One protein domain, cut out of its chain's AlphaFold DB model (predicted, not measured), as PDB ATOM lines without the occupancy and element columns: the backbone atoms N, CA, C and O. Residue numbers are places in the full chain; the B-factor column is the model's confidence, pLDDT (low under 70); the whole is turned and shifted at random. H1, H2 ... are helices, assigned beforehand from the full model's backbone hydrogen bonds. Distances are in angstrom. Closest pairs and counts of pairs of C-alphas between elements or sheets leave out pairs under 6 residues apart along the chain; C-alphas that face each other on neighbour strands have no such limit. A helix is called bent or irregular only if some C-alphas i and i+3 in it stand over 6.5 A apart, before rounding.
ATOM      1  N   GLN A 137     -39.178  -7.059  34.226       77.44
ATOM      2  CA  GLN A 137     -39.358  -7.945  33.069       77.44
ATOM      3  C   GLN A 137     -40.837  -8.113  32.680       77.44
ATOM      4  O   GLN A 137     -41.166  -8.249  31.501       77.44
ATOM      5  N   GLY A 138     -41.748  -8.031  33.655       79.94
ATOM      6  CA  GLY A 138     -43.187  -8.165  33.435       79.94
ATOM      7  C   GLY A 138     -43.941  -6.834  33.404       79.94
ATOM      8  O   GLY A 138     -43.856  -6.036  34.337       79.94
ATOM      9  N   ARG A 139     -44.810  -6.645  32.396       86.94
ATOM     10  CA  ARG A 139     -45.763  -5.513  32.327       86.94
ATOM     11  C   ARG A 139     -46.602  -5.376  33.603       86.94
ATOM     12  O   ARG A 139     -46.809  -4.269  34.082       86.94
ATOM     13  N   LYS A 140     -47.074  -6.502  34.151       86.75
ATOM     14  CA  LYS A 140     -47.902  -6.536  35.367       86.75
ATOM     15  C   LYS A 140     -47.132  -6.082  36.610       86.75
ATOM     16  O   LYS A 140     -47.679  -5.335  37.406       86.75
ATOM     17  N   GLN A 141     -45.870  -6.494  36.750       84.81
ATOM     18  CA  GLN A 141     -45.023  -6.059  37.865       84.81
ATOM     19  C   GLN A 141     -44.779  -4.549  37.808       84.81
ATOM     20  O   GLN A 141     -44.978  -3.869  38.810       84.81
ATOM     21  N   LEU A 142     -44.432  -4.022  36.627       86.69
ATOM     22  CA  LEU A 142     -44.222  -2.586  36.445       86.69
ATOM     23  C   LEU A 142     -45.500  -1.781  36.714       86.69
ATOM     24  O   LEU A 142     -45.443  -0.763  37.391       86.69
ATOM     25  N   TYR A 143     -46.650  -2.247  36.220       90.69
ATOM     26  CA  TYR A 143     -47.941  -1.609  36.482       90.69
ATOM     27  C   TYR A 143     -48.271  -1.575  37.974       90.69
ATOM     28  O   TYR A 143     -48.574  -0.507  38.493       90.69
ATOM     29  N   ASN A 144     -48.152  -2.710  38.671       87.81
ATOM     30  CA  ASN A 144     -48.417  -2.775  40.106       87.81
ATOM     31  C   ASN A 144     -47.507  -1.814  40.878       87.81
ATOM     32  O   ASN A 144     -47.980  -1.097  41.750       87.81
ATOM     33  N   PHE A 145     -46.224  -1.759  40.518       85.12
ATOM     34  CA  PHE A 145     -45.270  -0.861  41.157       85.12
ATOM     35  C   PHE A 145     -45.621   0.615  40.923       85.12
ATOM     36  O   PHE A 145     -45.700   1.384  41.876       85.12
ATOM     37  N   VAL A 146     -45.908   1.003  39.676       87.69
ATOM     38  CA  VAL A 146     -46.378   2.358  39.326       87.69
ATOM     39  C   VAL A 146     -47.638   2.722  40.106       87.69
ATOM     40  O   VAL A 146     -47.718   3.803  40.682       87.69
ATOM     41  N   TYR A 147     -48.604   1.808  40.157       88.94
ATOM     42  CA  TYR A 147     -49.864   1.999  40.858       88.94
ATOM     43  C   TYR A 147     -49.645   2.223  42.360       88.94
ATOM     44  O   TYR A 147     -50.189   3.172  42.923       88.94
ATOM     45  N   THR A 148     -48.794   1.411  42.997       84.50
ATOM     46  CA  THR A 148     -48.420   1.576  44.406       84.50
ATOM     47  C   THR A 148     -47.746   2.918  44.652       84.50
ATOM     48  O   THR A 148     -48.140   3.606  45.585       84.50
ATOM     49  N   ILE A 149     -46.800   3.326  43.802       84.19
ATOM     50  CA  ILE A 149     -46.094   4.604  43.952       84.19
ATOM     51  C   ILE A 149     -47.054   5.793  43.834       84.19
ATOM     52  O   ILE A 149     -47.003   6.689  44.672       84.19
ATOM     53  N   ILE A 150     -47.973   5.786  42.860       85.44
ATOM     54  CA  ILE A 150     -49.007   6.829  42.734       85.44
ATOM     55  C   ILE A 150     -49.937   6.823  43.957       85.44
ATOM     56  O   ILE A 150     -50.369   7.875  44.431       85.44
ATOM     57  N   GLN A 151     -50.269   5.647  44.497       82.94
ATOM     58  CA  GLN A 151     -51.088   5.555  45.702       82.94
ATOM     59  C   GLN A 151     -50.364   6.050  46.957       82.94
ATOM     60  O   GLN A 151     -51.001   6.727  47.765       82.94
ATOM     61  N   SER A 152     -49.073   5.761  47.107       75.12
ATOM     62  CA  SER A 152     -48.266   6.146  48.268       75.12
ATOM     63  C   SER A 152     -47.696   7.561  48.181       75.12
ATOM     64  O   SER A 152     -47.210   8.079  49.182       75.12
ATOM     65  N   SER A 153     -47.725   8.205  47.008       67.38
ATOM     66  CA  SER A 153     -47.279   9.588  46.844       67.38
ATOM     67  C   SER A 153     -48.292  10.548  47.483       67.38
ATOM     68  O   SER A 153     -49.171  11.093  46.817       67.38
ATOM     69  N   GLU A 154     -48.196  10.733  48.797       58.31
ATOM     70  CA  GLU A 154     -48.931  11.772  49.532       58.31
ATOM     71  C   GLU A 154     -48.192  13.118  49.523       58.31
ATOM     72  O   GLU A 154     -48.790  14.158  49.779       58.31
ATOM     73  N   THR A 155     -46.897  13.114  49.199       48.84
ATOM     74  CA  THR A 155     -45.990  14.246  49.437       48.84
ATOM     75  C   THR A 155     -45.609  15.058  48.197       48.84
ATOM     76  O   THR A 155     -45.055  16.142  48.357       48.84
ATOM     77  N   LEU A 156     -45.896  14.584  46.976       49.66
ATOM     78  CA  LEU A 156     -45.391  15.201  45.732       49.66
ATOM     79  C   LEU A 156     -46.466  15.687  44.741       49.66
ATOM     80  O   LEU A 156     -46.133  16.468  43.855       49.66
ATOM     81  N   SER A 157     -47.738  15.297  44.891       51.69
ATOM     82  CA  SER A 157     -48.833  15.755  44.013       51.69
ATOM     83  C   SER A 157     -49.796  16.679  44.777       51.69
ATOM     84  O   SER A 157     -50.405  16.223  45.747       51.69
ATOM     85  N   PRO A 158     -49.978  17.960  44.390       51.84
ATOM     86  CA  PRO A 158     -50.712  18.939  45.202       51.84
ATOM     87  C   PRO A 158     -52.243  18.759  45.236       51.84
ATOM     88  O   PRO A 158     -52.912  19.449  46.005       51.84
ATOM     89  N   THR A 159     -52.839  17.858  44.443       67.56
ATOM     90  CA  THR A 159     -54.305  17.691  44.369       67.56
ATOM     91  C   THR A 159     -54.741  16.240  44.127       67.56
ATOM     92  O   THR A 159     -54.199  15.532  43.283       67.56
ATOM     93  N   LYS A 160     -55.810  15.800  44.819       74.69
ATOM     94  CA  LYS A 160     -56.460  14.479  44.618       74.69
ATOM     95  C   LYS A 160     -56.796  14.187  43.147       74.69
ATOM     96  O   LYS A 160     -56.744  13.040  42.720       74.69
ATOM     97  N   GLN A 161     -57.115  15.231  42.387       77.38
ATOM     98  CA  GLN A 161     -57.487  15.148  40.979       77.38
ATOM     99  C   GLN A 161     -56.321  14.713  40.077       77.38
ATOM    100  O   GLN A 161     -56.513  13.880  39.197       77.38
ATOM    101  N   GLU A 162     -55.110  15.211  40.328       76.62
ATOM    102  CA  GLU A 162     -53.916  14.829  39.564       76.62
ATOM    103  C   GLU A 162     -53.560  13.356  39.808       76.62
ATOM    104  O   GLU A 162     -53.277  12.606  38.876       76.62
ATOM    105  N   LYS A 163     -53.680  12.900  41.059       81.50
ATOM    106  CA  LYS A 163     -53.496  11.491  41.427       81.50
ATOM    107  C   LYS A 163     -54.464  10.571  40.677       81.50
ATOM    108  O   LYS A 163     -54.043   9.552  40.130       81.50
ATOM    109  N   GLU A 164     -55.747  10.923  40.618       84.75
ATOM    110  CA  GLU A 164     -56.744  10.153  39.861       84.75
ATOM    111  C   GLU A 164     -56.446  10.121  38.358       84.75
ATOM    112  O   GLU A 164     -56.614   9.080  37.721       84.75
ATOM    113  N   GLU A 165     -55.979  11.230  37.787       86.88
ATOM    114  CA  GLU A 165     -55.582  11.295  36.379       86.88
ATOM    115  C   GLU A 165     -54.394  10.368  36.089       86.88
ATOM    116  O   GLU A 165     -54.436   9.575  35.146       86.88
ATOM    117  N   LYS A 166     -53.368  10.382  36.945       86.81
ATOM    118  CA  LYS A 166     -52.196   9.502  36.813       86.81
ATOM    119  C   LYS A 166     -52.558   8.022  36.965       86.81
ATOM    120  O   LYS A 166     -52.030   7.197  36.219       86.81
ATOM    121  N   LEU A 167     -53.486   7.673  37.862       89.88
ATOM    122  CA  LEU A 167     -53.992   6.298  37.989       89.88
ATOM    123  C   LEU A 167     -54.754   5.848  36.735       89.88
ATOM    124  O   LEU A 167     -54.521   4.744  36.243       89.88
ATOM    125  N   LYS A 168     -55.607   6.711  36.168       92.62
ATOM    126  CA  LYS A 168     -56.299   6.418  34.900       92.62
ATOM    127  C   LYS A 168     -55.309   6.191  33.759       92.62
ATOM    128  O   LYS A 168     -55.447   5.219  33.021       92.62
ATOM    129  N   LEU A 169     -54.275   7.027  33.655       90.38
ATOM    130  CA  LEU A 169     -53.209   6.851  32.666       90.38
ATOM    131  C   LEU A 169     -52.460   5.523  32.852       90.38
ATOM    132  O   LEU A 169     -52.170   4.846  31.867       90.38
ATOM    133  N   ALA A 170     -52.180   5.111  34.094       91.06
ATOM    134  CA  ALA A 170     -51.559   3.815  34.370       91.06
ATOM    135  C   ALA A 170     -52.425   2.648  33.862       91.06
ATOM    136  O   ALA A 170     -51.908   1.734  33.209       91.06
ATOM    137  N   ASP A 171     -53.739   2.699  34.097       94.12
ATOM    138  CA  ASP A 171     -54.693   1.695  33.612       94.12
ATOM    139  C   ASP A 171     -54.766   1.653  32.082       94.12
ATOM    140  O   ASP A 171     -54.775   0.573  31.482       94.12
ATOM    141  N   GLU A 172     -54.807   2.818  31.435       92.94
ATOM    142  CA  GLU A 172     -54.802   2.933  29.977       92.94
ATOM    143  C   GLU A 172     -53.521   2.355  29.375       92.94
ATOM    144  O   GLU A 172     -53.578   1.583  28.415       92.94
ATOM    145  N   PHE A 173     -52.362   2.670  29.956       92.31
ATOM    146  CA  PHE A 173     -51.077   2.161  29.486       92.31
ATOM    147  C   PHE A 173     -50.958   0.651  29.674       92.31
ATOM    148  O   PHE A 173     -50.447  -0.029  28.782       92.31
ATOM    149  N   TYR A 174     -51.470   0.104  30.778       92.38
ATOM    150  CA  TYR A 174     -51.484  -1.338  31.020       92.38
ATOM    151  C   TYR A 174     -52.336  -2.106  29.999       92.38
ATOM    152  O   TYR A 174     -51.941  -3.188  29.552       92.38
ATOM    153  N   LYS A 175     -53.474  -1.528  29.590       93.06
ATOM    154  CA  LYS A 175     -54.420  -2.110  28.621       93.06
ATOM    155  C   LYS A 175     -53.941  -2.066  27.169       93.06
ATOM    156  O   LYS A 175     -54.600  -2.644  26.306       93.06
ATOM    157  N   LEU A 176     -52.815  -1.415  26.872       89.62
ATOM    158  CA  LEU A 176     -52.284  -1.378  25.510       89.62
ATOM    159  C   LEU A 176     -51.974  -2.790  25.000       89.62
ATOM    160  O   LEU A 176     -51.397  -3.625  25.703       89.62
ATOM    161  N   SER A 177     -52.348  -3.037  23.743       83.12
ATOM    162  CA  SER A 177     -52.190  -4.332  23.073       83.12
ATOM    163  C   SER A 177     -50.723  -4.749  22.953       83.12
ATOM    164  O   SER A 177     -50.393  -5.918  23.144       83.12
ATOM    165  N   ASN A 178     -49.830  -3.792  22.698       88.81
ATOM    166  CA  ASN A 178     -48.394  -4.032  22.655       88.81
ATOM    167  C   ASN A 178     -47.780  -3.926  24.064       88.81
ATOM    168  O   ASN A 178     -47.755  -2.853  24.673       88.81
ATOM    169  N   SER A 179     -47.248  -5.050  24.552       83.81
ATOM    170  CA  SER A 179     -46.641  -5.176  25.883       83.81
ATOM    171  C   SER A 179     -45.399  -4.299  26.070       83.81
ATOM    172  O   SER A 179     -45.215  -3.715  27.138       83.81
ATOM    173  N   GLU A 180     -44.564  -4.147  25.042       80.75
ATOM    174  CA  GLU A 180     -43.372  -3.297  25.116       80.75
ATOM    175  C   GLU A 180     -43.756  -1.821  25.187       80.75
ATOM    176  O   GLU A 180     -43.254  -1.096  26.042       80.75
ATOM    177  N   ILE A 181     -44.719  -1.386  24.368       81.69
ATOM    178  CA  ILE A 181     -45.223  -0.005  24.400       81.69
ATOM    179  C   ILE A 181     -45.878   0.298  25.753       81.69
ATOM    180  O   ILE A 181     -45.667   1.376  26.309       81.69
ATOM    181  N   ALA A 182     -46.637  -0.651  26.308       84.88
ATOM    182  CA  ALA A 182     -47.198  -0.539  27.651       84.88
ATOM    183  C   ALA A 182     -46.099  -0.345  28.703       84.88
ATOM    184  O   ALA A 182     -46.166   0.586  29.503       84.88
ATOM    185  N   ARG A 183     -45.052  -1.181  28.670       86.75
ATOM    186  CA  ARG A 183     -43.921  -1.090  29.605       86.75
ATOM    187  C   ARG A 183     -43.183   0.240  29.472       86.75
ATOM    188  O   ARG A 183     -42.927   0.893  30.477       86.75
ATOM    189  N   VAL A 184     -42.915   0.684  28.245       81.06
ATOM    190  CA  VAL A 184     -42.299   1.985  27.940       81.06
ATOM    191  C   VAL A 184     -43.120   3.117  28.556       81.06
ATOM    192  O   VAL A 184     -42.575   3.935  29.294       81.06
ATOM    193  N   LYS A 185     -44.434   3.157  28.326       83.69
ATOM    194  CA  LYS A 185     -45.282   4.229  28.863       83.69
ATOM    195  C   LYS A 185     -45.415   4.183  30.386       83.69
ATOM    196  O   LYS A 185     -45.351   5.229  31.022       83.69
ATOM    197  N   LEU A 186     -45.517   2.991  30.974       87.31
ATOM    198  CA  LEU A 186     -45.531   2.820  32.428       87.31
ATOM    199  C   LEU A 186     -44.206   3.249  33.070       87.31
ATOM    200  O   LEU A 186     -44.218   3.898  34.107       87.31
ATOM    201  N   SER A 187     -43.064   2.958  32.442       84.81
ATOM    202  CA  SER A 187     -41.755   3.401  32.945       84.81
ATOM    203  C   SER A 187     -41.589   4.922  32.892       84.81
ATOM    204  O   SER A 187     -41.024   5.504  33.812       84.81
ATOM    205  N   LEU A 188     -42.137   5.587  31.869       82.44
ATOM    206  CA  LEU A 188     -42.167   7.051  31.806       82.44
ATOM    207  C   LEU A 188     -43.055   7.643  32.901       82.44
ATOM    208  O   LEU A 188     -42.647   8.597  33.556       82.44
ATOM    209  N   LEU A 189     -44.229   7.051  33.125       85.06
ATOM    210  CA  LEU A 189     -45.128   7.456  34.200       85.06
ATOM    211  C   LEU A 189     -44.479   7.262  35.579       85.06
ATOM    212  O   LEU A 189     -44.621   8.116  36.447       85.06
ATOM    213  N   LEU A 190     -43.706   6.187  35.766       83.88
ATOM    214  CA  LEU A 190     -42.952   5.950  36.998       83.88
ATOM    215  C   LEU A 190     -41.925   7.053  37.269       83.88
ATOM    216  O   LEU A 190     -41.817   7.518  38.398       83.88
ATOM    217  N   ILE A 191     -41.177   7.463  36.241       79.69
ATOM    218  CA  ILE A 191     -40.185   8.544  36.349       79.69
ATOM    219  C   ILE A 191     -40.880   9.870  36.658       79.69
ATOM    220  O   ILE A 191     -40.378  10.652  37.459       79.69
ATOM    221  N   GLU A 192     -42.029  10.119  36.031       79.38
ATOM    222  CA  GLU A 192     -42.803  11.339  36.245       79.38
ATOM    223  C   GLU A 192     -43.335  11.439  37.682       79.38
ATOM    224  O   GLU A 192     -43.233  12.498  38.290       79.38
ATOM    225  N   VAL A 193     -43.860  10.341  38.235       78.50
ATOM    226  CA  VAL A 193     -44.477  10.325  39.574       78.50
ATOM    227  C   VAL A 193     -43.434  10.178  40.685       78.50
ATOM    228  O   VAL A 193     -43.506  10.857  41.704       78.50
ATOM    229  N   GLY A 194     -42.464   9.280  40.514       71.25
ATOM    230  CA  GLY A 194     -41.445   8.983  41.523       71.25
ATOM    231  C   GLY A 194     -40.255   9.939  41.525       71.25
ATOM    232  O   GLY A 194     -39.465   9.949  42.470       71.25
ATOM    233  N   GLY A 195     -40.104  10.732  40.466       69.69
ATOM    234  CA  GLY A 195     -38.980  11.633  40.296       69.69
ATOM    235  C   GLY A 195     -37.627  10.920  40.201       69.69
ATOM    236  O   GLY A 195     -37.503   9.701  40.078       69.69
ATOM    237  N   VAL A 196     -36.575  11.733  40.246       63.91
ATOM    238  CA  VAL A 196     -35.178  11.298  40.100       63.91
ATOM    239  C   VAL A 196     -34.744  10.368  41.240       63.91
ATOM    240  O   VAL A 196     -34.087   9.360  40.980       63.91
ATOM    241  N   GLN A 197     -35.162  10.673  42.468       64.31
ATOM    242  CA  GLN A 197     -34.755   9.956  43.679       64.31
ATOM    243  C   GLN A 197     -35.259   8.513  43.697       64.31
ATOM    244  O   GLN A 197     -34.507   7.617  44.064       64.31
ATOM    245  N   LEU A 198     -36.491   8.253  43.241       71.31
ATOM    246  CA  LEU A 198     -37.015   6.886  43.195       71.31
ATOM    247  C   LEU A 198     -36.158   5.990  42.297       71.31
ATOM    248  O   LEU A 198     -35.910   4.840  42.641       71.31
ATOM    249  N   VAL A 199     -35.688   6.503  41.158       67.56
ATOM    250  CA  VAL A 199     -34.850   5.711  40.252       67.56
ATOM    251  C   VAL A 199     -33.494   5.400  40.878       67.56
ATOM    252  O   VAL A 199     -33.032   4.271  40.761       67.56
ATOM    253  N   GLU A 200     -32.879   6.358  41.566       67.25
ATOM    254  CA  GLU A 200     -31.606   6.148  42.268       67.25
ATOM    255  C   GLU A 200     -31.755   5.135  43.406       67.25
ATOM    256  O   GLU A 200     -30.958   4.206  43.513       67.25
ATOM    257  N   THR A 201     -32.833   5.229  44.188       70.38
ATOM    258  CA  THR A 201     -33.168   4.234  45.212       70.38
ATOM    259  C   THR A 201     -33.379   2.851  44.597       70.38
ATOM    260  O   THR A 201     -32.891   1.849  45.116       70.38
ATOM    261  N   LEU A 202     -34.067   2.771  43.453       70.69
ATOM    262  CA  LEU A 202     -34.233   1.513  42.732       70.69
ATOM    263  C   LEU A 202     -32.883   0.967  42.230       70.69
ATOM    264  O   LEU A 202     -32.669  -0.243  42.272       70.69
ATOM    265  N   GLU A 203     -31.964   1.811  41.775       68.62
ATOM    266  CA  GLU A 203     -30.621   1.379  41.374       68.62
ATOM    267  C   GLU A 203     -29.823   0.836  42.565       68.62
ATOM    268  O   GLU A 203     -29.307  -0.277  42.481       68.62
ATOM    269  N   GLN A 204     -29.816   1.547  43.693       69.88
ATOM    270  CA  GLN A 204     -29.141   1.113  44.922       69.88
ATOM    271  C   GLN A 204     -29.697  -0.217  45.445       69.88
ATOM    272  O   GLN A 204     -28.940  -1.110  45.826       69.88
ATOM    273  N   MET A 205     -31.022  -0.389  45.403       70.00
ATOM    274  CA  MET A 205     -31.658  -1.660  45.758       70.00
ATOM    275  C   MET A 205     -31.232  -2.790  44.815       70.00
ATOM    276  O   MET A 205     -30.942  -3.882  45.290       70.00
ATOM    277  N   ARG A 206     -31.140  -2.539  43.498       68.75
ATOM    278  CA  ARG A 206     -30.706  -3.556  42.522       68.75
ATOM    279  C   ARG A 206     -29.254  -3.966  42.751       68.75
ATOM    280  O   ARG A 206     -28.934  -5.145  42.664       68.75
ATOM    281  N   GLU A 207     -28.371  -3.009  43.012       68.25
ATOM    282  CA  GLU A 207     -26.968  -3.307  43.308       68.25
ATOM    283  C   GLU A 207     -26.842  -4.150  44.577       68.25
ATOM    284  O   GLU A 207     -26.135  -5.155  44.564       68.25
ATOM    285  N   SER A 208     -27.594  -3.815  45.628       69.25
ATOM    286  CA  SER A 208     -27.634  -4.608  46.859       69.25
ATOM    287  C   SER A 208     -28.204  -6.019  46.645       69.25
ATOM    288  O   SER A 208     -27.623  -6.989  47.134       69.25
ATOM    289  N   GLU A 209     -29.287  -6.166  45.873       72.81
ATOM    290  CA  GLU A 209     -29.888  -7.467  45.525       72.81
ATOM    291  C   GLU A 209     -28.898  -8.348  44.747       72.81
ATOM    292  O   GLU A 209     -28.641  -9.483  45.141       72.81
ATOM    293  N   VAL A 210     -28.257  -7.810  43.703       73.12
ATOM    294  CA  VAL A 210     -27.276  -8.550  42.887       73.12
ATOM    295  C   VAL A 210     -26.030  -8.920  43.695       73.12
ATOM    296  O   VAL A 210     -25.467 -10.003  43.515       73.12
ATOM    297  N   LEU A 211     -25.567  -8.032  44.580       74.88
ATOM    298  CA  LEU A 211     -24.464  -8.330  45.494       74.88
ATOM    299  C   LEU A 211     -24.844  -9.439  46.478       74.88
ATOM    300  O   LEU A 211     -24.024 -10.322  46.723       74.88
ATOM    301  N   SER A 212     -26.079  -9.425  46.987       80.31
ATOM    302  CA  SER A 212     -26.605 -10.462  47.879       80.31
ATOM    303  C   SER A 212     -26.696 -11.809  47.166       80.31
ATOM    304  O   SER A 212     -26.169 -12.786  47.680       80.31
ATOM    305  N   GLU A 213     -27.258 -11.871  45.955       84.31
ATOM    306  CA  GLU A 213     -27.357 -13.116  45.175       84.31
ATOM    307  C   GLU A 213     -25.985 -13.727  44.874       84.31
ATOM    308  O   GLU A 213     -25.764 -14.913  45.121       84.31
ATOM    309  N   LYS A 214     -25.028 -12.917  44.403       87.50
ATOM    310  CA  LYS A 214     -23.655 -13.385  44.150       87.50
ATOM    311  C   LYS A 214     -22.972 -13.872  45.421       87.50
ATOM    312  O   LYS A 214     -22.184 -14.815  45.374       87.50
TER     313      LYS A 214
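AT A GLANCE: This is residues 137 to 214 of the 308 residues of an uncharacterized protein of Candidatus Poribacteria bacterium (UniProt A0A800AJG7). Three helical rods, H1, H2 and the arm H3a, stand side by side as an up-and-down bundle, and the last arm, H3b, leads away from it at a steep angle, its residues 200 to 214 sticking out free. The printed part has 78 residues with three named helices, H1, H2 and H3 in that order, and no named strand; the class is all helix. The whole is only just compact, close to loose, with a radius of gyration of the C-alphas of 13.5 A, and its flat outline spans 43 by 33 by 15 A.

IN THESE COORDINATES: H1 covers residues 139 to 152, 19.9 A from first to last C-alpha, and begins at C-alpha 139 at (-45.763, -5.513, 32.327). H2 covers residues 160 to 174 and is 21.4 A long. H3, residues 179 to 214, was assigned as one helix by its hydrogen bonds but is bent: C-alphas 193 and 196 are 9.4 A apart. Its arm H3a, residues 179 to 193, is 20.8 A long; its arm H3b, residues 196 to 214, is 27.5 A long and ends at C-alpha 214 at (-23.655, -13.385, 44.150).

HOW THE PARTS SIT: H1 and H2, a helical hairpin, touch at a shallow tilt of 3 degrees, opposite ways; their closest C-alphas, of Tyr 143 and Tyr 174, are 6.5 A apart. H2 and H3a, also a helical hairpin, touch at a shallow tilt of 20 degrees, opposite ways, with the closest C-alphas, of Phe 173 and Ala 182, 5.1 A apart. H1 and H3a touch at a shallow tilt of 19 degrees, the same way; the closest C-alphas, of Val 146 and Leu 190, are 5.5 A apart. H3b is close to H3a but not clearly touching, at a steep tilt of 61 degrees, and is apart from H1 and H2. Every O i to N i+4 pair is within hydrogen-bond range in H1, H2, H3a and H3b.

THE WHOLE: The C-alphas farthest apart, of Gln 161 and Lys 214, are 44.4 A apart. The printed part has no cut; the link from H1 to H2 is short and that from H2 to H3 tight. Mean pLDDT of the printed part is 78.9, with 17 residues under 70, among them 153 to 159.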